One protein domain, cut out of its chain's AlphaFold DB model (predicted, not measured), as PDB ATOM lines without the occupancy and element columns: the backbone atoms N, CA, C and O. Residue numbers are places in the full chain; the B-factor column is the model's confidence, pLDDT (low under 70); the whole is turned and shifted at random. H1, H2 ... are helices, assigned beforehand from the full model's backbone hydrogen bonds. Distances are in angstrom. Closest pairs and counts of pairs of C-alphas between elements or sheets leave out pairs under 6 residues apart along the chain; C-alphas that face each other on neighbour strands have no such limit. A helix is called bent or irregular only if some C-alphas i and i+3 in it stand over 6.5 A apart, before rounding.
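This is residues 599 to 678 and 686 to 796 of the 1200 residues of an uncharacterized protein of Acidovorax avenae (strain ATCC 19860 / DSM 7227 / CCUG 15838 / JCM 20985 / LMG 2117 / NCPPB 1011) (UniProt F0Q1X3). This is a long, staggered bundle of helices running along one axis: at one end H1 lies beside the earlier part of H3, with the short H2 at their tip, and at the other end H6 and H7 form a hairpin. Between these ends, H4 packs beside the later part of H3, and H5, near the middle, packs on H3, H4 and H6. The printed part has 191 residues with seven named helices, H1 to H7 in chain order, and no named strand; the class is all helix, and H1, H3, H4, H5, H6 and H7 form an up-and-down bundle, each running against the one before it. The whole is loose, with a radius of gyration of the C-alphas of 22.4 A, and spans 82 by 34 by 24 A, a rod.

Start with H1, residues 599 to 624, and look across to H3, residues 635 to 674: they touch, closest at the C-alphas of Leu 605 and Ala 656, 5.9 A apart, at a shallow tilt of 19 degrees, opposite ways. H3 touches H1 with residues 645 to 660 alone. H2, residues 628 to 633, touches no helix. Residues 664 to 674 of H3 touch H4, residues 688 to 706, closest at the C-alphas of Ala 671 and Ala 692, 4.4 A. H1 and H4 only just touch, only at their ends, with 3 pairs of C-alphas within 8 A; the closest are Val 602 and Ser 705, 6.7 A. H5, residues 715 to 737, forms a hairpin with H4 at a steep tilt of 40 degrees; the C-alphas of Gly 700 and Ser 731 are closest, 4.8 A. H5 also touches H3, closest at the C-alphas of Phe 664 and Phe 727, 7.2 A. H6, residues 744 to 763, forms a hairpin with H5, closest at the C-alphas of Ala 729 and Ala 757, 4.5 A, and another with H7, residues 770 to 796, closest at those of Pro 744 and Ala 791, 4.2 A. H1 and H7 are apart. Every O i to N i+4 pair is within hydrogen-bond range in H1, H2, H4, H6 and H7; H3 has 34 of 36 and H5 18 of 19.

Find C-alpha 599 at (-48.040, -3.636, -6.736); from there H1 runs 36.5 A. H3 begins at C-alpha 635, (-28.787, 13.304, 23.890), and runs 58.2 A; it is irregular, but only just, with C-alphas 670 and 673 6.9 A apart. H2 spans 8.8 A, H4 26.8 A, H5 34.5 A and H6 28.6 A. H7 runs 38.8 A to C-alpha 796 at (-44.604, 17.711, -51.046).

The C-alphas of Ala 629 and Met 796 are farthest apart, 82.3 A. Residues 624 to 630 and 632 to 637 stand free. Residues 679 to 685 are not printed, and C-alphas 678 and 686 are 18.1 A apart across this cut. Of the links printed whole, none is long. Mean pLDDT of the printed part is 75.2; 48 residues are under 70, among them 627 to 637 and 707 to 716.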
ATOM      1  N   GLY A 599     -47.341  -3.689  -8.027       67.50
ATOM      2  CA  GLY A 599     -48.040  -3.636  -6.736       67.50
ATOM      3  C   GLY A 599     -47.231  -4.199  -5.565       67.50
ATOM      4  O   GLY A 599     -47.247  -3.618  -4.481       67.50
ATOM      5  N   ASP A 600     -46.463  -5.266  -5.794       72.31
ATOM      6  CA  ASP A 600     -45.677  -5.924  -4.743       72.31
ATOM      7  C   ASP A 600     -44.457  -5.081  -4.341       72.31
ATOM      8  O   ASP A 600     -44.144  -4.952  -3.159       72.31
ATOM      9  N   LEU A 601     -43.779  -4.468  -5.320       74.06
ATOM     10  CA  LEU A 601     -42.591  -3.640  -5.084       74.06
ATOM     11  C   LEU A 601     -42.938  -2.253  -4.531       74.06
ATOM     12  O   LEU A 601     -42.323  -1.795  -3.569       74.06
ATOM     13  N   VAL A 602     -43.936  -1.584  -5.112       72.62
ATOM     14  CA  VAL A 602     -44.352  -0.244  -4.674       72.62
ATOM     15  C   VAL A 602     -45.079  -0.308  -3.327       72.62
ATOM     16  O   VAL A 602     -44.910   0.590  -2.505       72.62
ATOM     17  N   GLY A 603     -45.827  -1.384  -3.057       71.50
ATOM     18  CA  GLY A 603     -46.443  -1.628  -1.752       71.50
ATOM     19  C   GLY A 603     -45.411  -1.768  -0.630       71.50
ATOM     20  O   GLY A 603     -45.560  -1.130   0.411       71.50
ATOM     21  N   GLN A 604     -44.329  -2.521  -0.862       72.56
ATOM     22  CA  GLN A 604     -43.217  -2.656   0.091       72.56
ATOM     23  C   GLN A 604     -42.484  -1.327   0.324       72.56
ATOM     24  O   GLN A 604     -42.167  -0.993   1.465       72.56
ATOM     25  N   LEU A 605     -42.268  -0.536  -0.734       73.56
ATOM     26  CA  LEU A 605     -41.662   0.795  -0.628       73.56
ATOM     27  C   LEU A 605     -42.532   1.765   0.191       73.56
ATOM     28  O   LEU A 605     -42.012   2.447   1.070       73.56
ATOM     29  N   ARG A 606     -43.851   1.806  -0.057       74.62
ATOM     30  CA  ARG A 606     -44.796   2.656   0.695       74.62
ATOM     31  C   ARG A 606     -44.864   2.260   2.167       74.62
ATOM     32  O   ARG A 606     -44.697   3.116   3.023       74.62
ATOM     33  N   GLN A 607     -45.007   0.966   2.456       73.62
ATOM     34  CA  GLN A 607     -45.012   0.455   3.832       73.62
ATOM     35  C   GLN A 607     -43.713   0.795   4.578       73.62
ATOM     36  O   GLN A 607     -43.760   1.166   5.748       73.62
ATOM     37  N   GLY A 608     -42.560   0.709   3.904       72.06
ATOM     38  CA  GLY A 608     -41.267   1.103   4.467       72.06
ATOM     39  C   GLY A 608     -41.165   2.604   4.756       72.06
ATOM     40  O   GLY A 608     -40.720   2.985   5.837       72.06
ATOM     41  N   LEU A 609     -41.611   3.457   3.826       72.38
ATOM     42  CA  LEU A 609     -41.633   4.916   4.004       72.38
ATOM     43  C   LEU A 609     -42.593   5.346   5.123       72.38
ATOM     44  O   LEU A 609     -42.204   6.141   5.977       72.38
ATOM     45  N   ASP A 610     -43.800   4.778   5.166       74.69
ATOM     46  CA  ASP A 610     -44.799   5.066   6.199       74.69
ATOM     47  C   ASP A 610     -44.302   4.638   7.586       74.69
ATOM     48  O   ASP A 610     -44.445   5.389   8.548       74.69
ATOM     49  N   ALA A 611     -43.650   3.475   7.697       71.56
ATOM     50  CA  ALA A 611     -43.075   2.999   8.955       71.56
ATOM     51  C   ALA A 611     -41.934   3.903   9.463       71.56
ATOM     52  O   ALA A 611     -41.863   4.196  10.659       71.56
ATOM     53  N   VAL A 612     -41.059   4.385   8.570       70.38
ATOM     54  CA  VAL A 612     -39.988   5.337   8.920       70.38
ATOM     55  C   VAL A 612     -40.576   6.684   9.343       70.38
ATOM     56  O   VAL A 612     -40.142   7.259  10.341       70.38
ATOM     57  N   GLN A 613     -41.588   7.172   8.630       73.00
ATOM     58  CA  GLN A 613     -42.238   8.444   8.926       73.00
ATOM     59  C   GLN A 613     -43.057   8.395  10.226       73.00
ATOM     60  O   GLN A 613     -43.030   9.347  11.010       73.00
ATOM     61  N   GLN A 614     -43.713   7.271  10.519       73.81
ATOM     62  CA  GLN A 614     -44.351   7.003  11.811       73.81
ATOM     63  C   GLN A 614     -43.322   6.942  12.948       73.81
ATOM     64  O   GLN A 614     -43.539   7.529  14.002       73.81
ATOM     65  N   ALA A 615     -42.166   6.304  12.741       69.44
ATOM     66  CA  ALA A 615     -41.101   6.271  13.744       69.44
ATOM     67  C   ALA A 615     -40.496   7.664  14.013       69.44
ATOM     68  O   ALA A 615     -40.244   8.013  15.167       69.44
ATOM     69  N   GLN A 616     -40.297   8.480  12.969       70.81
ATOM     70  CA  GLN A 616     -39.802   9.857  13.093       70.81
ATOM     71  C   GLN A 616     -40.819  10.796  13.751       70.81
ATOM     72  O   GLN A 616     -40.437  11.592  14.607       70.81
ATOM     73  N   SER A 617     -42.100  10.703  13.384       70.50
ATOM     74  CA  SER A 617     -43.170  11.501  13.999       70.50
ATOM     75  C   SER A 617     -43.390  11.119  15.459       70.50
ATOM     76  O   SER A 617     -43.388  12.011  16.299       70.50
ATOM     77  N   MET A 618     -43.438   9.824  15.797       74.94
ATOM     78  CA  MET A 618     -43.508   9.372  17.192       74.94
ATOM     79  C   MET A 618     -42.306   9.848  18.016       74.94
ATOM     80  O   MET A 618     -42.481  10.293  19.149       74.94
ATOM     81  N   LEU A 619     -41.086   9.796  17.461       71.75
ATOM     82  CA  LEU A 619     -39.902  10.340  18.133       71.75
ATOM     83  C   LEU A 619     -40.021  11.864  18.309       71.75
ATOM     84  O   LEU A 619     -39.744  12.376  19.391       71.75
ATOM     85  N   GLY A 620     -40.472  12.587  17.281       68.44
ATOM     86  CA  GLY A 620     -40.690  14.034  17.323       68.44
ATOM     87  C   GLY A 620     -41.732  14.454  18.361       68.44
ATOM     88  O   GLY A 620     -41.452  15.314  19.192       68.44
ATOM     89  N   GLU A 621     -42.898  13.812  18.371       75.25
ATOM     90  CA  GLU A 621     -43.985  14.058  19.326       75.25
ATOM     91  C   GLU A 621     -43.556  13.763  20.768       75.25
ATOM     92  O   GLU A 621     -43.786  14.584  21.659       75.25
ATOM     93  N   HIS A 622     -42.852  12.650  21.001       69.81
ATOM     94  CA  HIS A 622     -42.305  12.340  22.323       69.81
ATOM     95  C   HIS A 622     -41.287  13.384  22.792       69.81
ATOM     96  O   HIS A 622     -41.285  13.747  23.968       69.81
ATOM     97  N   LEU A 623     -40.443  13.894  21.890       67.94
ATOM     98  CA  LEU A 623     -39.435  14.900  22.218       67.94
ATOM     99  C   LEU A 623     -40.039  16.288  22.467       67.94
ATOM    100  O   LEU A 623     -39.492  17.034  23.284       67.94
ATOM    101  N   VAL A 624     -41.157  16.652  21.826       72.31
ATOM    102  CA  VAL A 624     -41.836  17.956  21.998       72.31
ATOM    103  C   VAL A 624     -42.237  18.213  23.457       72.31
ATOM    104  O   VAL A 624     -42.114  19.346  23.914       72.31
ATOM    105  N   GLY A 625     -42.598  17.175  24.217       66.25
ATOM    106  CA  GLY A 625     -42.917  17.282  25.647       66.25
ATOM    107  C   GLY A 625     -41.711  17.391  26.594       66.25
ATOM    108  O   GLY A 625     -41.904  17.542  27.798       66.25
ATOM    109  N   TRP A 626     -40.473  17.281  26.095       72.50
ATOM    110  CA  TRP A 626     -39.265  17.254  26.932       72.50
ATOM    111  C   TRP A 626     -38.649  18.641  27.111       72.50
ATOM    112  O   TRP A 626     -38.517  19.412  26.158       72.50
ATOM    113  N   THR A 627     -38.190  18.926  28.330       66.25
ATOM    114  CA  THR A 627     -37.447  20.154  28.656       66.25
ATOM    115  C   THR A 627     -36.024  20.129  28.077       66.25
ATOM    116  O   THR A 627     -35.468  19.070  27.782       66.25
ATOM    117  N   VAL A 628     -35.393  21.301  27.933       66.31
ATOM    118  CA  VAL A 628     -34.034  21.442  27.359       66.31
ATOM    119  C   VAL A 628     -32.988  20.619  28.129       66.31
ATOM    120  O   VAL A 628     -32.133  19.991  27.508       66.31
ATOM    121  N   ALA A 629     -33.105  20.547  29.460       62.69
ATOM    122  CA  ALA A 629     -32.220  19.747  30.308       62.69
ATOM    123  C   ALA A 629     -32.378  18.233  30.054       62.69
ATOM    124  O   ALA A 629     -31.386  17.536  29.867       62.69
ATOM    125  N   GLN A 630     -33.617  17.740  29.930       61.00
ATOM    126  CA  GLN A 630     -33.904  16.328  29.627       61.00
ATOM    127  C   GLN A 630     -33.401  15.912  28.237       61.00
ATOM    128  O   GLN A 630     -32.900  14.799  28.059       61.00
ATOM    129  N   ARG A 631     -33.483  16.813  27.246       67.19
ATOM    130  CA  ARG A 631     -32.939  16.575  25.897       67.19
ATOM    131  C   ARG A 631     -31.407  16.543  25.877       67.19
ATOM    132  O   ARG A 631     -30.842  15.770  25.111       67.19
ATOM    133  N   GLN A 632     -30.732  17.341  26.709       62.31
ATOM    134  CA  GLN A 632     -29.267  17.315  26.831       62.31
ATOM    135  C   GLN A 632     -28.765  16.053  27.541       62.31
ATOM    136  O   GLN A 632     -27.825  15.419  27.061       62.31
ATOM    137  N   GLU A 633     -29.423  15.652  28.629       65.31
ATOM    138  CA  GLU A 633     -29.048  14.488  29.444       65.31
ATOM    139  C   GLU A 633     -29.259  13.158  28.698       65.31
ATOM    140  O   GLU A 633     -28.458  12.234  28.813       65.31
ATOM    141  N   SER A 634     -30.288  13.089  27.847       65.50
ATOM    142  CA  SER A 634     -30.604  11.917  27.014       65.50
ATOM    143  C   SER A 634     -30.092  12.021  25.572       65.50
ATOM    144  O   SER A 634     -30.466  11.206  24.728       65.50
ATOM    145  N   SER A 635     -29.245  13.008  25.259       61.66
ATOM    146  CA  SER A 635     -28.787  13.304  23.890       61.66
ATOM    147  C   SER A 635     -28.107  12.117  23.196       61.66
ATOM    148  O   SER A 635     -28.356  11.875  22.017       61.66
ATOM    149  N   GLY A 636     -27.321  11.319  23.930       64.19
ATOM    150  CA  GLY A 636     -26.709  10.090  23.411       64.19
ATOM    151  C   GLY A 636     -27.735   9.012  23.043       64.19
ATOM    152  O   GLY A 636     -27.590   8.333  22.029       64.19
ATOM    153  N   THR A 637     -28.810   8.887  23.822       67.94
ATOM    154  CA  THR A 637     -29.889   7.912  23.597       67.94
ATOM    155  C   THR A 637     -30.828   8.352  22.475       67.94
ATOM    156  O   THR A 637     -31.231   7.525  21.661       67.94
ATOM    157  N   ILE A 638     -31.128   9.654  22.391       71.62
ATOM    158  CA  ILE A 638     -31.856  10.264  21.268       71.62
ATOM    159  C   ILE A 638     -31.051  10.061  19.983       71.62
ATOM    160  O   ILE A 638     -31.584   9.527  19.018       71.62
ATOM    161  N   GLY A 639     -29.751  10.380  19.998       69.88
ATOM    162  CA  GLY A 639     -28.851  10.159  18.868       69.88
ATOM    163  C   GLY A 639     -28.761   8.687  18.450       69.88
ATOM    164  O   GLY A 639     -28.785   8.393  17.261       69.88
ATOM    165  N   ALA A 640     -28.741   7.747  19.400       70.00
ATOM    166  CA  ALA A 640     -28.751   6.313  19.106       70.00
ATOM    167  C   ALA A 640     -30.088   5.826  18.516       70.00
ATOM    168  O   ALA A 640     -30.091   4.988  17.613       70.00
ATOM    169  N   LEU A 641     -31.229   6.336  18.995       70.19
ATOM    170  CA  LEU A 641     -32.548   6.033  18.427       70.19
ATOM    171  C   LEU A 641     -32.695   6.618  17.021       70.19
ATOM    172  O   LEU A 641     -33.179   5.928  16.127       70.19
ATOM    173  N   GLN A 642     -32.208   7.836  16.807       74.06
ATOM    174  CA  GLN A 642     -32.196   8.489  15.503       74.06
ATOM    175  C   GLN A 642     -31.278   7.745  14.526       74.06
ATOM    176  O   GLN A 642     -31.721   7.397  13.440       74.06
ATOM    177  N   ALA A 643     -30.083   7.331  14.961       72.56
ATOM    178  CA  ALA A 643     -29.177   6.491  14.175       72.56
ATOM    179  C   ALA A 643     -29.773   5.112  13.844       72.56
ATOM    180  O   ALA A 643     -29.534   4.581  12.761       72.56
ATOM    181  N   ARG A 644     -30.572   4.512  14.740       72.44
ATOM    182  CA  ARG A 644     -31.289   3.253  14.467       72.44
ATOM    183  C   ARG A 644     -32.425   3.440  13.463       72.44
ATOM    184  O   ARG A 644     -32.583   2.584  12.596       72.44
ATOM    185  N   ILE A 645     -33.182   4.534  13.567       73.50
ATOM    186  CA  ILE A 645     -34.206   4.908  12.580       73.50
ATOM    187  C   ILE A 645     -33.541   5.171  11.223       73.50
ATOM    188  O   ILE A 645     -34.001   4.632  10.223       73.50
ATOM    189  N   ASP A 646     -32.421   5.893  11.192       70.56
ATOM    190  CA  ASP A 646     -31.652   6.153   9.972       70.56
ATOM    191  C   ASP A 646     -31.069   4.858   9.379       70.56
ATOM    192  O   ASP A 646     -31.174   4.641   8.180       70.56
ATOM    193  N   THR A 647     -30.543   3.936  10.192       74.56
ATOM    194  CA  THR A 647     -30.012   2.641   9.711       74.56
ATOM    195  C   THR A 647     -31.116   1.751   9.125       74.56
ATOM    196  O   THR A 647     -30.934   1.140   8.070       74.56
ATOM    197  N   ALA A 648     -32.278   1.682   9.785       67.94
ATOM    198  CA  ALA A 648     -33.438   0.934   9.299       67.94
ATOM    199  C   ALA A 648     -34.047   1.569   8.037       67.94
ATOM    200  O   ALA A 648     -34.488   0.845   7.139       67.94
ATOM    201  N   ARG A 649     -34.024   2.908   7.945       70.31
ATOM    202  CA  ARG A 649     -34.388   3.677   6.749       70.31
ATOM    203  C   ARG A 649     -33.477   3.306   5.582       70.31
ATOM    204  O   ARG A 649     -33.986   2.879   4.550       70.31
ATOM    205  N   THR A 650     -32.159   3.393   5.757       70.19
ATOM    206  CA  THR A 650     -31.181   3.107   4.698       70.19
ATOM    207  C   THR A 650     -31.309   1.669   4.186       70.19
ATOM    208  O   THR A 650     -31.489   1.465   2.992       70.19
ATOM    209  N   ALA A 651     -31.349   0.665   5.071       72.38
ATOM    210  CA  ALA A 651     -31.419  -0.745   4.665       72.38
ATOM    211  C   ALA A 651     -32.712  -1.109   3.906       72.38
ATOM    212  O   ALA A 651     -32.688  -1.870   2.932       72.38
ATOM    213  N   THR A 652     -33.852  -0.571   4.348       68.44
ATOM    214  CA  THR A 652     -35.162  -0.883   3.755       68.44
ATOM    215  C   THR A 652     -35.365  -0.145   2.431       68.44
ATOM    216  O   THR A 652     -35.855  -0.737   1.465       68.44
ATOM    217  N   LEU A 653     -34.941   1.122   2.352       68.81
ATOM    218  CA  LEU A 653     -35.055   1.929   1.136       68.81
ATOM    219  C   LEU A 653     -34.047   1.509   0.062       68.81
ATOM    220  O   LEU A 653     -34.451   1.372  -1.087       68.81
ATOM    221  N   GLU A 654     -32.786   1.215   0.396       72.75
ATOM    222  CA  GLU A 654     -31.791   0.755  -0.590       72.75
ATOM    223  C   GLU A 654     -32.199  -0.572  -1.247       72.75
ATOM    224  O   GLU A 654     -32.081  -0.731  -2.464       72.75
ATOM    225  N   THR A 655     -32.753  -1.508  -0.469       76.12
ATOM    226  CA  THR A 655     -33.226  -2.802  -0.989       76.12
ATOM    227  C   THR A 655     -34.411  -2.631  -1.945       76.12
ATOM    228  O   THR A 655     -34.445  -3.243  -3.017       76.12
ATOM    229  N   ALA A 656     -35.384  -1.788  -1.580       71.50
ATOM    230  CA  ALA A 656     -36.561  -1.518  -2.405       71.50
ATOM    231  C   ALA A 656     -36.209  -0.725  -3.676       71.50
ATOM    232  O   ALA A 656     -36.698  -1.052  -4.760       71.50
ATOM    233  N   LEU A 657     -35.322   0.268  -3.562       75.44
ATOM    234  CA  LEU A 657     -34.812   1.040  -4.693       75.44
ATOM    235  C   LEU A 657     -34.055   0.133  -5.663       75.44
ATOM    236  O   LEU A 657     -34.442   0.077  -6.824       75.44
ATOM    237  N   SER A 658     -33.096  -0.677  -5.196       78.06
ATOM    238  CA  SER A 658     -32.347  -1.623  -6.043       78.06
ATOM    239  C   SER A 658     -33.260  -2.589  -6.814       78.06
ATOM    240  O   SER A 658     -33.031  -2.878  -7.991       78.06
ATOM    241  N   ALA A 659     -34.349  -3.055  -6.193       77.69
ATOM    242  CA  ALA A 659     -35.334  -3.908  -6.857       77.69
ATOM    243  C   ALA A 659     -36.136  -3.173  -7.954       77.69
ATOM    244  O   ALA A 659     -36.486  -3.785  -8.973       77.69
ATOM    245  N   LEU A 660     -36.408  -1.874  -7.777       77.56
ATOM    246  CA  LEU A 660     -36.985  -1.018  -8.819       77.56
ATOM    247  C   LEU A 660     -35.992  -0.789  -9.964       77.56
ATOM    248  O   LEU A 660     -36.386  -0.895 -11.125       77.56
ATOM    249  N   GLU A 661     -34.707  -0.574  -9.665       80.50
ATOM    250  CA  GLU A 661     -33.663  -0.382 -10.683       80.50
ATOM    251  C   GLU A 661     -33.474  -1.629 -11.560       80.50
ATOM    252  O   GLU A 661     -33.468  -1.542 -12.790       80.50
ATOM    253  N   GLN A 662     -33.428  -2.813 -10.946       81.19
ATOM    254  CA  GLN A 662     -33.362  -4.087 -11.671       81.19
ATOM    255  C   GLN A 662     -34.618  -4.349 -12.510       81.19
ATOM    256  O   GLN A 662     -34.544  -4.955 -13.582       81.19
ATOM    257  N   SER A 663     -35.789  -3.919 -12.031       82.62
ATOM    258  CA  SER A 663     -37.037  -4.047 -12.788       82.62
ATOM    259  C   SER A 663     -37.034  -3.120 -14.005       82.62
ATOM    260  O   SER A 663     -37.403  -3.564 -15.092       82.62
ATOM    261  N   PHE A 664     -36.529  -1.890 -13.859       82.12
ATOM    262  CA  PHE A 664     -36.322  -0.967 -14.974       82.12
ATOM    263  C   PHE A 664     -35.359  -1.547 -16.016       82.12
ATOM    264  O   PHE A 664     -35.700  -1.588 -17.192       82.12
ATOM    265  N   GLU A 665     -34.200  -2.071 -15.609       80.50
ATOM    266  CA  GLU A 665     -33.203  -2.643 -16.529       80.50
ATOM    267  C   GLU A 665     -33.750  -3.837 -17.334       80.50
ATOM    268  O   GLU A 665     -33.450  -4.000 -18.520       80.50
ATOM    269  N   LYS A 666     -34.584  -4.675 -16.710       82.00
ATOM    270  CA  LYS A 666     -35.222  -5.816 -17.378       82.00
ATOM    271  C   LYS A 666     -36.333  -5.394 -18.335       82.00
ATOM    272  O   LYS A 666     -36.404  -5.939 -19.434       82.00
ATOM    273  N   ILE A 667     -37.167  -4.432 -17.935       81.19
ATOM    274  CA  ILE A 667     -38.206  -3.842 -18.795       81.19
ATOM    275  C   ILE A 667     -37.552  -3.146 -19.993       81.19
ATOM    276  O   ILE A 667     -37.955  -3.369 -21.131       81.19
ATOM    277  N   TRP A 668     -36.480  -2.395 -19.747       76.81
ATOM    278  CA  TRP A 668     -35.631  -1.788 -20.765       76.81
ATOM    279  C   TRP A 668     -35.134  -2.821 -21.781       76.81
ATOM    280  O   TRP A 668     -35.448  -2.723 -22.962       76.81
ATOM    281  N   ARG A 669     -34.404  -3.854 -21.332       78.06
ATOM    282  CA  ARG A 669     -33.839  -4.884 -22.224       78.06
ATOM    283  C   ARG A 669     -34.903  -5.625 -23.030       78.06
ATOM    284  O   ARG A 669     -34.628  -6.025 -24.155       78.06
ATOM    285  N   ALA A 670     -36.091  -5.813 -22.462       76.81
ATOM    286  CA  ALA A 670     -37.216  -6.438 -23.145       76.81
ATOM    287  C   ALA A 670     -37.872  -5.521 -24.189       76.81
ATOM    288  O   ALA A 670     -38.408  -6.022 -25.174       76.81
ATOM    289  N   ALA A 671     -37.818  -4.202 -23.995       71.88
ATOM    290  CA  ALA A 671     -38.349  -3.226 -24.938       71.88
ATOM    291  C   ALA A 671     -37.400  -2.988 -26.130       71.88
ATOM    292  O   ALA A 671     -37.876  -2.853 -27.252       71.88
ATOM    293  N   VAL A 672     -36.075  -3.003 -25.915       70.88
ATOM    294  CA  VAL A 672     -35.037  -2.701 -26.931       70.88
ATOM    295  C   VAL A 672     -35.259  -3.355 -28.310       70.88
ATOM    296  O   VAL A 672     -35.140  -2.636 -29.297       70.88
ATOM    297  N   PRO A 673     -35.605  -4.652 -28.446       65.50
ATOM    298  CA  PRO A 673     -35.704  -5.304 -29.757       65.50
ATOM    299  C   PRO A 673     -36.813  -4.768 -30.677       65.50
ATOM    300  O   PRO A 673     -36.671  -4.822 -31.893       65.50
ATOM    301  N   VAL A 674     -37.909  -4.237 -30.122       62.94
ATOM    302  CA  VAL A 674     -38.978  -3.569 -30.903       62.94
ATOM    303  C   VAL A 674     -38.589  -2.135 -31.276       62.94
ATOM    304  O   VAL A 674     -39.228  -1.490 -32.100       62.94
ATOM    305  N   LEU A 675     -37.499  -1.647 -30.689       55.16
ATOM    306  CA  LEU A 675     -37.052  -0.262 -30.723       55.16
ATOM    307  C   LEU A 675     -35.653  -0.130 -31.330       55.16
ATOM    308  O   LEU A 675     -35.030   0.910 -31.228       55.16
ATOM    309  N   SER A 676     -35.110  -1.188 -31.926       52.06
ATOM    310  CA  SER A 676     -33.819  -1.173 -32.622       52.06
ATOM    311  C   SER A 676     -33.956  -1.642 -34.067       52.06
ATOM    312  O   SER A 676     -32.973  -2.074 -34.662       52.06
ATOM    313  N   ALA A 677     -35.172  -1.620 -34.618       48.31
ATOM    314  CA  ALA A 677     -35.439  -2.029 -35.987       48.31
ATOM    315  C   ALA A 677     -34.974  -0.944 -36.963       48.31
ATOM    316  O   ALA A 677     -35.781  -0.244 -37.561       48.31
ATOM    317  N   ASP A 678     -33.657  -0.837 -37.116       39.78
ATOM    318  CA  ASP A 678     -33.074  -0.395 -38.367       39.78
ATOM    319  C   ASP A 678     -31.884  -1.299 -38.709       39.78
ATOM    320  O   ASP A 678     -30.990  -1.516 -37.890       39.78
ATOM    321  N   SER A 686     -40.518 -15.218 -33.009       48.44
ATOM    322  CA  SER A 686     -41.928 -15.117 -32.621       48.44
ATOM    323  C   SER A 686     -42.069 -14.905 -31.109       48.44
ATOM    324  O   SER A 686     -41.595 -15.730 -30.327       48.44
ATOM    325  N   GLY A 687     -42.733 -13.821 -30.696       58.47
ATOM    326  CA  GLY A 687     -43.015 -13.505 -29.288       58.47
ATOM    327  C   GLY A 687     -42.260 -12.301 -28.714       58.47
ATOM    328  O   GLY A 687     -42.657 -11.802 -27.662       58.47
ATOM    329  N   ILE A 688     -41.241 -11.776 -29.407       62.53
ATOM    330  CA  ILE A 688     -40.491 -10.585 -28.962       62.53
ATOM    331  C   ILE A 688     -41.362  -9.319 -28.981       62.53
ATOM    332  O   ILE A 688     -41.323  -8.538 -28.035       62.53
ATOM    333  N   GLU A 689     -42.210  -9.146 -29.997       63.16
ATOM    334  CA  GLU A 689     -43.139  -8.008 -30.081       63.16
ATOM    335  C   GLU A 689     -44.161  -8.005 -28.941       63.16
ATOM    336  O   GLU A 689     -44.436  -6.971 -28.329       63.16
ATOM    337  N   HIS A 690     -44.678  -9.187 -28.600       69.75
ATOM    338  CA  HIS A 690     -45.610  -9.354 -27.491       69.75
ATOM    339  C   HIS A 690     -44.936  -9.064 -26.141       69.75
ATOM    340  O   HIS A 690     -45.514  -8.380 -25.298       69.75
ATOM    341  N   LEU A 691     -43.691  -9.518 -25.956       71.50
ATOM    342  CA  LEU A 691     -42.889  -9.251 -24.759       71.50
ATOM    343  C   LEU A 691     -42.572  -7.754 -24.598       71.50
ATOM    344  O   LEU A 691     -42.681  -7.220 -23.497       71.50
ATOM    345  N   ALA A 692     -42.225  -7.058 -25.680       70.62
ATOM    346  CA  ALA A 692     -41.964  -5.621 -25.649       70.62
ATOM    347  C   ALA A 692     -43.239  -4.802 -25.391       70.62
ATOM    348  O   ALA A 692     -43.215  -3.853 -24.607       70.62
ATOM    349  N   ALA A 693     -44.379  -5.192 -25.973       71.88
ATOM    350  CA  ALA A 693     -45.667  -4.564 -25.680       71.88
ATOM    351  C   ALA A 693     -46.056  -4.726 -24.197       71.88
ATOM    352  O   ALA A 693     -46.519  -3.765 -23.575       71.88
ATOM    353  N   GLN A 694     -45.813  -5.909 -23.618       78.06
ATOM    354  CA  GLN A 694     -45.971  -6.159 -22.183       78.06
ATOM    355  C   GLN A 694     -44.983  -5.336 -21.338       78.06
ATOM    356  O   GLN A 694     -45.372  -4.817 -20.294       78.06
ATOM    357  N   ALA A 695     -43.734  -5.168 -21.786       78.94
ATOM    358  CA  ALA A 695     -42.724  -4.341 -21.117       78.94
ATOM    359  C   ALA A 695     -43.141  -2.864 -21.050       78.94
ATOM    360  O   ALA A 695     -43.092  -2.249 -19.985       78.94
ATOM    361  N   LEU A 696     -43.623  -2.309 -22.165       78.75
ATOM    362  CA  LEU A 696     -44.090  -0.922 -22.244       78.75
ATOM    363  C   LEU A 696     -45.367  -0.696 -21.417       78.75
ATOM    364  O   LEU A 696     -45.501   0.333 -20.757       78.75
ATOM    365  N   ALA A 697     -46.290  -1.665 -21.391       80.88
ATOM    366  CA  ALA A 697     -47.466  -1.611 -20.520       80.88
ATOM    367  C   ALA A 697     -47.080  -1.651 -19.029       80.88
ATOM    368  O   ALA A 697     -47.583  -0.850 -18.238       80.88
ATOM    369  N   ALA A 698     -46.134  -2.520 -18.661       82.56
ATOM    370  CA  ALA A 698     -45.612  -2.601 -17.301       82.56
ATOM    371  C   ALA A 698     -44.915  -1.300 -16.874       82.56
ATOM    372  O   ALA A 698     -45.112  -0.851 -15.747       82.56
ATOM    373  N   ALA A 699     -44.160  -0.648 -17.768       82.81
ATOM    374  CA  ALA A 699     -43.567   0.662 -17.497       82.81
ATOM    375  C   ALA A 699     -44.628   1.718 -17.130       82.81
ATOM    376  O   ALA A 699     -44.449   2.455 -16.159       82.81
ATOM    377  N   GLY A 700     -45.763   1.741 -17.838       82.50
ATOM    378  CA  GLY A 700     -46.892   2.620 -17.517       82.50
ATOM    379  C   GLY A 700     -47.544   2.314 -16.163       82.50
ATOM    380  O   GLY A 700     -47.930   3.225 -15.429       82.50
ATOM    381  N   GLU A 701     -47.634   1.040 -15.777       82.81
ATOM    382  CA  GLU A 701     -48.117   0.645 -14.446       82.81
ATOM    383  C   GLU A 701     -47.152   1.036 -13.319       82.81
ATOM    384  O   GLU A 701     -47.603   1.544 -12.288       82.81
ATOM    385  N   PHE A 702     -45.841   0.858 -13.514       83.75
ATOM    386  CA  PHE A 702     -44.815   1.320 -12.575       83.75
ATOM    387  C   PHE A 702     -44.845   2.841 -12.415       83.75
ATOM    388  O   PHE A 702     -44.861   3.326 -11.284       83.75
ATOM    389  N   HIS A 703     -44.939   3.589 -13.518       84.19
ATOM    390  CA  HIS A 703     -45.065   5.045 -13.489       84.19
ATOM    391  C   HIS A 703     -46.280   5.494 -12.659       84.19
ATOM    392  O   HIS A 703     -46.114   6.223 -11.681       84.19
ATOM    393  N   ARG A 704     -47.487   4.991 -12.964       82.19
ATOM    394  CA  ARG A 704     -48.721   5.335 -12.224       82.19
ATOM    395  C   ARG A 704     -48.649   4.978 -10.739       82.19
ATOM    396  O   ARG A 704     -49.137   5.732  -9.904       82.19
ATOM    397  N   SER A 705     -48.046   3.839 -10.408       80.62
ATOM    398  CA  SER A 705     -47.948   3.365  -9.022       80.62
ATOM    399  C   SER A 705     -46.989   4.218  -8.182       80.62
ATOM    400  O   SER A 705     -47.225   4.421  -6.988       80.62
ATOM    401  N   LEU A 706     -45.926   4.743  -8.796       75.75
ATOM    402  CA  LEU A 706     -44.947   5.617  -8.145       75.75
ATOM    403  C   LEU A 706     -45.433   7.078  -8.027       75.75
ATOM    404  O   LEU A 706     -45.042   7.760  -7.083       75.75
ATOM    405  N   HIS A 707     -46.328   7.541  -8.911       65.75
ATOM    406  CA  HIS A 707     -46.800   8.936  -9.017       65.75
ATOM    407  C   HIS A 707     -47.805   9.399  -7.927       65.75
ATOM    408  O   HIS A 707     -48.671  10.232  -8.183       65.75
ATOM    409  N   GLY A 708     -47.715   8.866  -6.705       62.50
ATOM    410  CA  GLY A 708     -48.634   9.182  -5.597       62.50
ATOM    411  C   GLY A 708     -48.030   8.985  -4.205       62.50
ATOM    412  O   GLY A 708     -48.744   8.649  -3.263       62.50
ATOM    413  N   ILE A 709     -46.707   9.110  -4.089       66.56
ATOM    414  CA  ILE A 709     -45.973   9.041  -2.821       66.56
ATOM    415  C   ILE A 709     -45.674  10.491  -2.371       66.56
ATOM    416  O   ILE A 709     -44.548  10.966  -2.510       66.56
ATOM    417  N   ASP A 710     -46.686  11.209  -1.860       52.41
ATOM    418  CA  ASP A 710     -46.605  12.620  -1.406       52.41
ATOM    419  C   ASP A 710     -46.378  12.744   0.121       52.41
ATOM    420  O   ASP A 710     -46.695  11.828   0.876       52.41
ATOM    421  N   GLY A 711     -45.706  13.809   0.591       54.84
ATOM    422  CA  GLY A 711     -45.307  14.011   2.005       54.84
ATOM    423  C   GLY A 711     -43.970  14.769   2.204       54.84
ATOM    424  O   GLY A 711     -43.261  14.986   1.223       54.84
ATOM    425  N   PRO A 712     -43.626  15.202   3.442       51.53
ATOM    426  CA  PRO A 712     -42.503  16.115   3.722       51.53
ATOM    427  C   PRO A 712     -41.113  15.576   3.325       51.53
ATOM    428  O   PRO A 712     -40.898  14.366   3.232       51.53
ATOM    429  N   GLU A 713     -40.190  16.516   3.073       53.97
ATOM    430  CA  GLU A 713     -38.912  16.372   2.352       53.97
ATOM    431  C   GLU A 713     -37.972  15.283   2.909       53.97
ATOM    432  O   GLU A 713     -37.309  15.459   3.931       53.97
ATOM    433  N   LEU A 714     -37.866  14.167   2.177       63.25
ATOM    434  CA  LEU A 714     -36.817  13.151   2.326       63.25
ATOM    435  C   LEU A 714     -35.974  13.105   1.035       63.25
ATOM    436  O   LEU A 714     -36.558  13.105  -0.053       63.25
ATOM    437  N   PRO A 715     -34.632  13.022   1.110       62.03
ATOM    438  CA  PRO A 715     -33.756  12.993  -0.067       62.03
ATOM    439  C   PRO A 715     -34.014  11.789  -0.994       62.03
ATOM    440  O   PRO A 715     -33.855  11.894  -2.208       62.03
ATOM    441  N   GLU A 716     -34.498  10.666  -0.460       68.12
ATOM    442  CA  GLU A 716     -34.820   9.454  -1.222       68.12
ATOM    443  C   GLU A 716     -36.037   9.639  -2.149       68.12
ATOM    444  O   GLU A 716     -36.151   8.950  -3.165       68.12
ATOM    445  N   ARG A 717     -36.919  10.612  -1.871       70.88
ATOM    446  CA  ARG A 717     -38.061  10.938  -2.747       70.88
ATOM    447  C   ARG A 717     -37.605  11.528  -4.086       70.88
ATOM    448  O   ARG A 717     -38.244  11.259  -5.099       70.88
ATOM    449  N   ALA A 718     -36.476  12.243  -4.124       69.44
ATOM    450  CA  ALA A 718     -35.889  12.728  -5.375       69.44
ATOM    451  C   ALA A 718     -35.376  11.572  -6.258       69.44
ATOM    452  O   ALA A 718     -35.546  11.601  -7.477       69.44
ATOM    453  N   HIS A 719     -34.818  10.514  -5.651       74.81
ATOM    454  CA  HIS A 719     -34.381   9.305  -6.368       74.81
ATOM    455  C   HIS A 719     -35.569   8.483  -6.887       74.81
ATOM    456  O   HIS A 719     -35.567   8.032  -8.031       74.81
ATOM    457  N   ILE A 720     -36.638   8.358  -6.088       76.31
ATOM    458  CA  ILE A 720     -37.900   7.723  -6.511       76.31
ATOM    459  C   ILE A 720     -38.538   8.498  -7.673       76.31
ATOM    460  O   ILE A 720     -38.985   7.883  -8.640       76.31
ATOM    461  N   ALA A 721     -38.540   9.834  -7.618       75.81
ATOM    462  CA  ALA A 721     -39.029  10.681  -8.702       75.81
ATOM    463  C   ALA A 721     -38.202  10.511  -9.990       75.81
ATOM    464  O   ALA A 721     -38.776  10.428 -11.076       75.81
ATOM    465  N   ALA A 722     -36.875  10.366  -9.883       75.06
ATOM    466  CA  ALA A 722     -36.012  10.082 -11.032       75.06
ATOM    467  C   ALA A 722     -36.323   8.714 -11.676       75.06
ATOM    468  O   ALA A 722     -36.443   8.620 -12.898       75.06
ATOM    469  N   ILE A 723     -36.529   7.663 -10.870       79.38
ATOM    470  CA  ILE A 723     -36.946   6.330 -11.351       79.38
ATOM    471  C   ILE A 723     -38.339   6.391 -11.997       79.38
ATOM    472  O   ILE A 723     -38.560   5.821 -13.069       79.38
ATOM    473  N   ALA A 724     -39.282   7.108 -11.381       81.19
ATOM    474  CA  ALA A 724     -40.624   7.302 -11.925       81.19
ATOM    475  C   ALA A 724     -40.601   8.055 -13.267       81.19
ATOM    476  O   ALA A 724     -41.372   7.707 -14.165       81.19
ATOM    477  N   GLY A 725     -39.699   9.032 -13.424       80.06
ATOM    478  CA  GLY A 725     -39.443   9.740 -14.681       80.06
ATOM    479  C   GLY A 725     -38.852   8.839 -15.770       80.06
ATOM    480  O   GLY A 725     -39.269   8.915 -16.925       80.06
ATOM    481  N   ALA A 726     -37.960   7.912 -15.408       82.19
ATOM    482  CA  ALA A 726     -37.414   6.928 -16.343       82.19
ATOM    483  C   ALA A 726     -38.504   5.971 -16.875       82.19
ATOM    484  O   ALA A 726     -38.578   5.721 -18.079       82.19
ATOM    485  N   PHE A 727     -39.401   5.480 -16.009       85.44
ATOM    486  CA  PHE A 727     -40.565   4.688 -16.435       85.44
ATOM    487  C   PHE A 727     -41.586   5.505 -17.239       85.44
ATOM    488  O   PHE A 727     -42.189   4.968 -18.170       85.44
ATOM    489  N   ALA A 728     -41.750   6.797 -16.924       84.69
ATOM    490  CA  ALA A 728     -42.593   7.712 -17.694       84.69
ATOM    491  C   ALA A 728     -42.125   7.797 -19.151       84.69
ATOM    492  O   ALA A 728     -42.932   7.629 -20.060       84.69
ATOM    493  N   ALA A 729     -40.816   7.966 -19.371       84.38
ATOM    494  CA  ALA A 729     -40.239   8.038 -20.709       84.38
ATOM    495  C   ALA A 729     -40.530   6.771 -21.535       84.38
ATOM    496  O   ALA A 729     -40.947   6.873 -22.686       84.38
ATOM    497  N   LEU A 730     -40.382   5.582 -20.934       83.00
ATOM    498  CA  LEU A 730     -40.697   4.306 -21.591       83.00
ATOM    499  C   LEU A 730     -42.191   4.179 -21.929       83.00
ATOM    500  O   LEU A 730     -42.542   3.756 -23.030       83.00
ATOM    501  N   SER A 731     -43.072   4.565 -21.000       84.94
ATOM    502  CA  SER A 731     -44.524   4.532 -21.213       84.94
ATOM    503  C   SER A 731     -44.945   5.472 -22.344       84.94
ATOM    504  O   SER A 731     -45.628   5.040 -23.271       84.94
ATOM    505  N   THR A 732     -44.490   6.729 -22.307       85.50
ATOM    506  CA  THR A 732     -44.817   7.756 -23.307       85.50
ATOM    507  C   THR A 732     -44.361   7.339 -24.705       85.50
ATOM    508  O   THR A 732     -45.098   7.514 -25.673       85.50
ATOM    509  N   THR A 733     -43.176   6.734 -24.827       83.25
ATOM    510  CA  THR A 733     -42.717   6.161 -26.095       83.25
ATOM    511  C   THR A 733     -43.627   5.028 -26.562       83.25
ATOM    512  O   THR A 733     -44.009   5.000 -27.727       83.25
ATOM    513  N   GLY A 734     -44.015   4.109 -25.673       79.25
ATOM    514  CA  GLY A 734     -44.930   3.022 -26.025       79.25
ATOM    515  C   GLY A 734     -46.293   3.517 -26.510       79.25
ATOM    516  O   GLY A 734     -46.848   2.953 -27.451       79.25
ATOM    517  N   ASP A 735     -46.803   4.599 -25.925       83.31
ATOM    518  CA  ASP A 735     -48.032   5.247 -26.381       83.31
ATOM    519  C   ASP A 735     -47.846   5.925 -27.743       83.31
ATOM    520  O   ASP A 735     -48.694   5.763 -28.619       83.31
ATOM    521  N   ALA A 736     -46.705   6.585 -27.975       84.25
ATOM    522  CA  ALA A 736     -46.374   7.192 -29.264       84.25
ATOM    523  C   ALA A 736     -46.298   6.161 -30.406       84.25
ATOM    524  O   ALA A 736     -46.766   6.420 -31.511       84.25
ATOM    525  N   LEU A 737     -45.749   4.970 -30.152       80.19
ATOM    526  CA  LEU A 737     -45.632   3.911 -31.164       80.19
ATOM    527  C   LEU A 737     -46.967   3.278 -31.549       80.19
ATOM    528  O   LEU A 737     -47.096   2.767 -32.659       80.19
ATOM    529  N   ARG A 738     -47.956   3.328 -30.652       80.56
ATOM    530  CA  ARG A 738     -49.329   2.881 -30.928       80.56
ATOM    531  C   ARG A 738     -50.127   3.906 -31.732       80.56
ATOM    532  O   ARG A 738     -51.217   3.579 -32.196       80.56
ATOM    533  N   MET A 739     -49.617   5.131 -31.891       81.38
ATOM    534  CA  MET A 739     -50.280   6.146 -32.704       81.38
ATOM    535  C   MET A 739     -50.179   5.785 -34.196       81.38
ATOM    536  O   MET A 739     -49.086   5.431 -34.661       81.38
ATOM    537  N   PRO A 740     -51.290   5.894 -34.950       80.31
ATOM    538  CA  PRO A 740     -51.295   5.655 -36.392       80.31
ATOM    539  C   PRO A 740     -50.409   6.667 -37.134       80.31
ATOM    540  O   PRO A 740     -50.165   7.770 -36.646       80.31
ATOM    541  N   LEU A 741     -49.933   6.284 -38.321       81.00
ATOM    542  CA  LEU A 741     -49.083   7.090 -39.209       81.00
ATOM    543  C   LEU A 741     -49.736   7.247 -40.595       81.00
ATOM    544  O   LEU A 741     -49.083   7.088 -41.619       81.00
ATOM    545  N   ASP A 742     -51.037   7.545 -40.628       81.31
ATOM    546  CA  ASP A 742     -51.792   7.619 -41.890       81.31
ATOM    547  C   ASP A 742     -51.917   9.054 -42.416       81.31
ATOM    548  O   ASP A 742     -52.072   9.280 -43.613       81.31
ATOM    549  N   THR A 743     -51.850  10.044 -41.521       84.94
ATOM    550  CA  THR A 743     -52.026  11.464 -41.859       84.94
ATOM    551  C   THR A 743     -50.877  12.323 -41.322       84.94
ATOM    552  O   THR A 743     -50.293  11.987 -40.286       84.94
ATOM    553  N   PRO A 744     -50.580  13.479 -41.949       85.00
ATOM    554  CA  PRO A 744     -49.551  14.400 -41.461       85.00
ATOM    555  C   PRO A 744     -49.777  14.849 -40.010       85.00
ATOM    556  O   PRO A 744     -48.838  14.899 -39.223       85.00
ATOM    557  N   ALA A 745     -51.032  15.111 -39.623       85.75
ATOM    558  CA  ALA A 745     -51.379  15.524 -38.263       85.75
ATOM    559  C   ALA A 745     -51.084  14.430 -37.224       85.75
ATOM    560  O   ALA A 745     -50.572  14.719 -36.143       85.75
ATOM    561  N   GLN A 746     -51.365  13.166 -37.555       87.38
ATOM    562  CA  GLN A 746     -51.045  12.035 -36.681       87.38
ATOM    563  C   GLN A 746     -49.532  11.808 -36.576       87.38
ATOM    564  O   GLN A 746     -49.032  11.548 -35.483       87.38
ATOM    565  N   ALA A 747     -48.798  11.972 -37.680       86.88
ATOM    566  CA  ALA A 747     -47.342  11.861 -37.690       86.88
ATOM    567  C   ALA A 747     -46.666  12.939 -36.829       86.88
ATOM    568  O   ALA A 747     -45.785  12.623 -36.031       86.88
ATOM    569  N   LEU A 748     -47.141  14.185 -36.886       89.06
ATOM    570  CA  LEU A 748     -46.660  15.255 -36.006       89.06
ATOM    571  C   LEU A 748     -47.025  15.010 -34.540       89.06
ATOM    572  O   LEU A 748     -46.178  15.161 -33.667       89.06
ATOM    573  N   ALA A 749     -48.247  14.549 -34.258       88.56
ATOM    574  CA  ALA A 749     -48.649  14.218 -32.893       88.56
ATOM    575  C   ALA A 749     -47.798  13.075 -32.302       88.56
ATOM    576  O   ALA A 749     -47.465  13.088 -31.113       88.56
ATOM    577  N   ARG A 750     -47.394  12.109 -33.142       88.75
ATOM    578  CA  ARG A 750     -46.432  11.062 -32.783       88.75
ATOM    579  C   ARG A 750     -45.029  11.629 -32.556       88.75
ATOM    580  O   ARG A 750     -44.399  11.264 -31.565       88.75
ATOM    581  N   ALA A 751     -44.555  12.541 -33.405       89.00
ATOM    582  CA  ALA A 751     -43.278  13.235 -33.222       89.00
ATOM    583  C   ALA A 751     -43.230  14.026 -31.897       89.00
ATOM    584  O   ALA A 751     -42.256  13.914 -31.152       89.00
ATOM    585  N   ASP A 752     -44.303  14.739 -31.545       89.81
ATOM    586  CA  ASP A 752     -44.422  15.473 -30.279       89.81
ATOM    587  C   ASP A 752     -44.411  14.539 -29.063       89.81
ATOM    588  O   ASP A 752     -43.791  14.830 -28.037       89.81
ATOM    589  N   ALA A 753     -45.091  13.392 -29.157       88.56
ATOM    590  CA  ALA A 753     -45.076  12.386 -28.103       88.56
ATOM    591  C   ALA A 753     -43.671  11.787 -27.902       88.56
ATOM    592  O   ALA A 753     -43.238  11.627 -26.760       88.56
ATOM    593  N   LEU A 754     -42.934  11.537 -28.989       88.00
ATOM    594  CA  LEU A 754     -41.544  11.070 -28.944       88.00
ATOM    595  C   LEU A 754     -40.589  12.132 -28.383       88.00
ATOM    596  O   LEU A 754     -39.701  11.797 -27.601       88.00
ATOM    597  N   ASP A 755     -40.798  13.411 -28.698       89.50
ATOM    598  CA  ASP A 755     -40.023  14.513 -28.120       89.50
ATOM    599  C   ASP A 755     -40.256  14.654 -26.606       89.50
ATOM    600  O   ASP A 755     -39.308  14.830 -25.835       89.50
ATOM    601  N   ARG A 756     -41.511  14.511 -26.152       88.88
ATOM    602  CA  ARG A 756     -41.834  14.456 -24.718       88.88
ATOM    603  C   ARG A 756     -41.148  13.277 -24.036       88.88
ATOM    604  O   ARG A 756     -40.570  13.464 -22.968       88.88
ATOM    605  N   ALA A 757     -41.157  12.100 -24.658       86.94
ATOM    606  CA  ALA A 757     -40.471  10.930 -24.119       86.94
ATOM    607  C   ALA A 757     -38.947  11.139 -24.034       86.94
ATOM    608  O   ALA A 757     -38.330  10.803 -23.022       86.94
ATOM    609  N   ALA A 758     -38.340  11.762 -25.049       87.00
ATOM    610  CA  ALA A 758     -36.922  12.114 -25.041       87.00
ATOM    611  C   ALA A 758     -36.585  13.134 -23.939       87.00
ATOM    612  O   ALA A 758     -35.572  12.987 -23.254       87.00
ATOM    613  N   ARG A 759     -37.431  14.150 -23.718       87.19
ATOM    614  CA  ARG A 759     -37.267  15.116 -22.615       87.19
ATOM    615  C   ARG A 759     -37.361  14.448 -21.246       87.19
ATOM    616  O   ARG A 759     -36.436  14.600 -20.454       87.19
ATOM    617  N   GLN A 760     -38.390  13.630 -21.022       85.44
ATOM    618  CA  GLN A 760     -38.551  12.849 -19.789       85.44
ATOM    619  C   GLN A 760     -37.328  11.955 -19.517       85.44
ATOM    620  O   GLN A 760     -36.841  11.885 -18.390       85.44
ATOM    621  N   ALA A 761     -36.770  11.327 -20.559       83.50
ATOM    622  CA  ALA A 761     -35.556  10.522 -20.437       83.50
ATOM    623  C   ALA A 761     -34.305  11.358 -20.099       83.50
ATOM    624  O   ALA A 761     -33.469  10.911 -19.314       83.50
ATOM    625  N   ARG A 762     -34.162  12.570 -20.663       83.75
ATOM    626  CA  ARG A 762     -33.053  13.496 -20.351       83.75
ATOM    627  C   ARG A 762     -33.149  14.035 -18.920       83.75
ATOM    628  O   ARG A 762     -32.130  14.111 -18.240       83.75
ATOM    629  N   GLU A 763     -34.347  14.368 -18.452       80.38
ATOM    630  CA  GLU A 763     -34.598  14.856 -17.086       80.38
ATOM    631  C   GLU A 763     -34.326  13.773 -16.029       80.38
ATOM    632  O   GLU A 763     -33.789  14.067 -14.963       80.38
ATOM    633  N   ALA A 764     -34.588  12.504 -16.355       74.62
ATOM    634  CA  ALA A 764     -34.286  11.355 -15.495       74.62
ATOM    635  C   ALA A 764     -32.800  10.913 -15.514       74.62
ATOM    636  O   ALA A 764     -32.399  10.029 -14.747       74.62
ATOM    637  N   ALA A 765     -31.957  11.523 -16.361       60.28
ATOM    638  CA  ALA A 765     -30.563  11.130 -16.600       60.28
ATOM    639  C   ALA A 765     -29.515  11.373 -15.475       60.28
ATOM    640  O   ALA A 765     -28.398  10.871 -15.642       60.28
ATOM    641  N   PRO A 766     -29.778  12.065 -14.340       55.31
ATOM    642  CA  PRO A 766     -28.822  12.139 -13.221       55.31
ATOM    643  C   PRO A 766     -28.654  10.843 -12.395       55.31
ATOM    644  O   PRO A 766     -27.938  10.853 -11.399       55.31
ATOM    645  N   SER A 767     -29.298   9.737 -12.779       57.62
ATOM    646  CA  SER A 767     -29.408   8.487 -12.007       57.62
ATOM    647  C   SER A 767     -28.600   7.312 -12.607       57.62
ATOM    648  O   SER A 767     -28.000   7.428 -13.679       57.62
ATOM    649  N   ALA A 768     -28.609   6.144 -11.943       61.25
ATOM    650  CA  ALA A 768     -27.946   4.894 -12.360       61.25
ATOM    651  C   ALA A 768     -28.332   4.381 -13.773       61.25
ATOM    652  O   ALA A 768     -27.700   3.466 -14.301       61.25
ATOM    653  N   PHE A 769     -29.322   4.997 -14.429       69.56
ATOM    654  CA  PHE A 769     -29.849   4.624 -15.749       69.56
ATOM    655  C   PHE A 769     -29.347   5.496 -16.903       69.56
ATOM    656  O   PHE A 769     -29.880   5.425 -18.012       69.56
ATOM    657  N   LYS A 770     -28.322   6.320 -16.667       74.62
ATOM    658  CA  LYS A 770     -27.800   7.293 -17.639       74.62
ATOM    659  C   LYS A 770     -27.533   6.705 -19.030       74.62
ATOM    660  O   LYS A 770     -27.936   7.303 -20.021       74.62
ATOM    661  N   ILE A 771     -26.874   5.546 -19.120       76.19
ATOM    662  CA  ILE A 771     -26.521   4.923 -20.411       76.19
ATOM    663  C   ILE A 771     -27.780   4.434 -21.160       76.19
ATOM    664  O   ILE A 771     -27.981   4.873 -22.294       76.19
ATOM    665  N   PRO A 772     -28.665   3.603 -20.565       74.44
ATOM    666  CA  PRO A 772     -29.946   3.235 -21.178       74.44
ATOM    667  C   PRO A 772     -30.769   4.434 -21.667       74.44
ATOM    668  O   PRO A 772     -31.187   4.471 -22.823       74.44
ATOM    669  N   LEU A 773     -30.934   5.460 -20.827       78.25
ATOM    670  CA  LEU A 773     -31.724   6.644 -21.171       78.25
ATOM    671  C   LEU A 773     -31.092   7.459 -22.311       78.25
ATOM    672  O   LEU A 773     -31.810   7.955 -23.172       78.25
ATOM    673  N   GLN A 774     -29.760   7.546 -22.394       80.62
ATOM    674  CA  GLN A 774     -29.079   8.199 -23.521       80.62
ATOM    675  C   GLN A 774     -29.298   7.472 -24.855       80.62
ATOM    676  O   GLN A 774     -29.503   8.129 -25.877       80.62
ATOM    677  N   HIS A 775     -29.271   6.137 -24.860       78.88
ATOM    678  CA  HIS A 775     -29.600   5.354 -26.055       78.88
ATOM    679  C   HIS A 775     -31.063   5.541 -26.462       78.88
ATOM    680  O   HIS A 775     -31.352   5.713 -27.645       78.88
ATOM    681  N   TRP A 776     -31.969   5.589 -25.484       78.69
ATOM    682  CA  TRP A 776     -33.389   5.832 -25.726       78.69
ATOM    683  C   TRP A 776     -33.668   7.185 -26.365       78.69
ATOM    684  O   TRP A 776     -34.446   7.278 -27.308       78.69
ATOM    685  N   VAL A 777     -33.013   8.233 -25.861       83.38
ATOM    686  CA  VAL A 777     -33.141   9.597 -26.379       83.38
ATOM    687  C   VAL A 777     -32.763   9.642 -27.854       83.38
ATOM    688  O   VAL A 777     -33.542  10.147 -28.652       83.38
ATOM    689  N   ARG A 778     -31.620   9.050 -28.231       81.62
ATOM    690  CA  ARG A 778     -31.179   9.001 -29.636       81.62
ATOM    691  C   ARG A 778     -32.185   8.291 -30.535       81.62
ATOM    692  O   ARG A 778     -32.385   8.706 -31.669       81.62
ATOM    693  N   TRP A 779     -32.813   7.237 -30.029       79.56
ATOM    694  CA  TRP A 779     -33.813   6.504 -30.788       79.56
ATOM    695  C   TRP A 779     -35.135   7.267 -30.920       79.56
ATOM    696  O   TRP A 779     -35.688   7.352 -32.014       79.56
ATOM    697  N   CYS A 780     -35.610   7.883 -29.833       83.31
ATOM    698  CA  CYS A 780     -36.769   8.772 -29.877       83.31
ATOM    699  C   CYS A 780     -36.527   9.935 -30.845       83.31
ATOM    700  O   CYS A 780     -37.426  10.270 -31.608       83.31
ATOM    701  N   ASP A 781     -35.318  10.505 -30.864       82.69
ATOM    702  CA  ASP A 781     -34.924  11.549 -31.815       82.69
ATOM    703  C   ASP A 781     -34.929  11.021 -33.272       82.69
ATOM    704  O   ASP A 781     -35.397  11.725 -34.169       82.69
ATOM    705  N   GLY A 782     -34.482   9.780 -33.512       83.00
ATOM    706  CA  GLY A 782     -34.534   9.109 -34.821       83.00
ATOM    707  C   GLY A 782     -35.964   8.894 -35.328       83.00
ATOM    708  O   GLY A 782     -36.334   9.430 -36.366       83.00
ATOM    709  N   LEU A 783     -36.819   8.233 -34.544       83.75
ATOM    710  CA  LEU A 783     -38.226   8.038 -34.915       83.75
ATOM    711  C   LEU A 783     -39.021   9.338 -35.029       83.75
ATOM    712  O   LEU A 783     -39.970   9.429 -35.811       83.75
ATOM    713  N   ARG A 784     -38.677  10.339 -34.213       86.69
ATOM    714  CA  ARG A 784     -39.251  11.680 -34.333       86.69
ATOM    715  C   ARG A 784     -38.909  12.258 -35.702       86.69
ATOM    716  O   ARG A 784     -39.788  12.822 -36.343       86.69
ATOM    717  N   THR A 785     -37.664  12.085 -36.146       84.94
ATOM    718  CA  THR A 785     -37.216  12.507 -37.476       84.94
ATOM    719  C   THR A 785     -38.014  11.787 -38.561       84.94
ATOM    720  O   THR A 785     -38.576  12.466 -39.407       84.94
ATOM    721  N   ASP A 786     -38.195  10.464 -38.489       84.50
ATOM    722  CA  ASP A 786     -38.986   9.706 -39.476       84.50
ATOM    723  C   ASP A 786     -40.452  10.157 -39.554       84.50
ATOM    724  O   ASP A 786     -41.020  10.297 -40.638       84.50
ATOM    725  N   ALA A 787     -41.075  10.424 -38.403       85.19
ATOM    726  CA  ALA A 787     -42.450  10.906 -38.342       85.19
ATOM    727  C   ALA A 787     -42.592  12.325 -38.929       85.19
ATOM    728  O   ALA A 787     -43.540  12.598 -39.669       85.19
ATOM    729  N   ILE A 788     -41.628  13.215 -38.661       86.69
ATOM    730  CA  ILE A 788     -41.552  14.534 -39.308       86.69
ATOM    731  C   ILE A 788     -41.364  14.359 -40.822       86.69
ATOM    732  O   ILE A 788     -42.080  14.983 -41.604       86.69
ATOM    733  N   SER A 789     -40.460  13.469 -41.239       86.75
ATOM    734  CA  SER A 789     -40.165  13.190 -42.643       86.75
ATOM    735  C   SER A 789     -41.401  12.730 -43.413       86.75
ATOM    736  O   SER A 789     -41.681  13.242 -44.497       86.75
ATOM    737  N   PHE A 790     -42.191  11.824 -42.831       87.69
ATOM    738  CA  PHE A 790     -43.454  11.368 -43.408       87.69
ATOM    739  C   PHE A 790     -44.442  12.524 -43.640       87.69
ATOM    740  O   PHE A 790     -45.024  12.637 -44.722       87.69
ATOM    741  N   ALA A 791     -44.610  13.411 -42.652       88.31
ATOM    742  CA  ALA A 791     -45.512  14.557 -42.763       88.31
ATOM    743  C   ALA A 791     -45.081  15.532 -43.876       88.31
ATOM    744  O   ALA A 791     -45.924  16.007 -44.641       88.31
ATOM    745  N   LEU A 792     -43.774  15.797 -43.995       88.56
ATOM    746  CA  LEU A 792     -43.225  16.678 -45.031       88.56
ATOM    747  C   LEU A 792     -43.376  16.075 -46.432       88.56
ATOM    748  O   LEU A 792     -43.869  16.762 -47.328       88.56
ATOM    749  N   LEU A 793     -43.046  14.790 -46.612       89.12
ATOM    750  CA  LEU A 793     -43.183  14.088 -47.896       89.12
ATOM    751  C   LEU A 793     -44.634  14.039 -48.381       89.12
ATOM    752  O   LEU A 793     -44.899  14.217 -49.570       89.12
ATOM    753  N   HIS A 794     -45.591  13.845 -47.471       89.44
ATOM    754  CA  HIS A 794     -47.009  13.905 -47.820       89.44
ATOM    755  C   HIS A 794     -47.412  15.306 -48.308       89.44
ATOM    756  O   HIS A 794     -48.177  15.434 -49.265       89.44
ATOM    757  N   GLY A 795     -46.893  16.360 -47.669       87.62
ATOM    758  CA  GLY A 795     -47.099  17.739 -48.111       87.62
ATOM    759  C   GLY A 795     -46.513  18.002 -49.500       87.62
ATOM    760  O   GLY A 795     -47.210  18.527 -50.361       87.62
ATOM    761  N   MET A 796     -45.272  17.572 -49.743       90.00
ATOM    762  CA  MET A 796     -44.604  17.711 -51.046       90.00
ATOM    763  C   MET A 796     -45.365  16.985 -52.156       90.00
ATOM    764  O   MET A 796     -45.680  17.586 -53.175       90.00
TER     765      MET A 796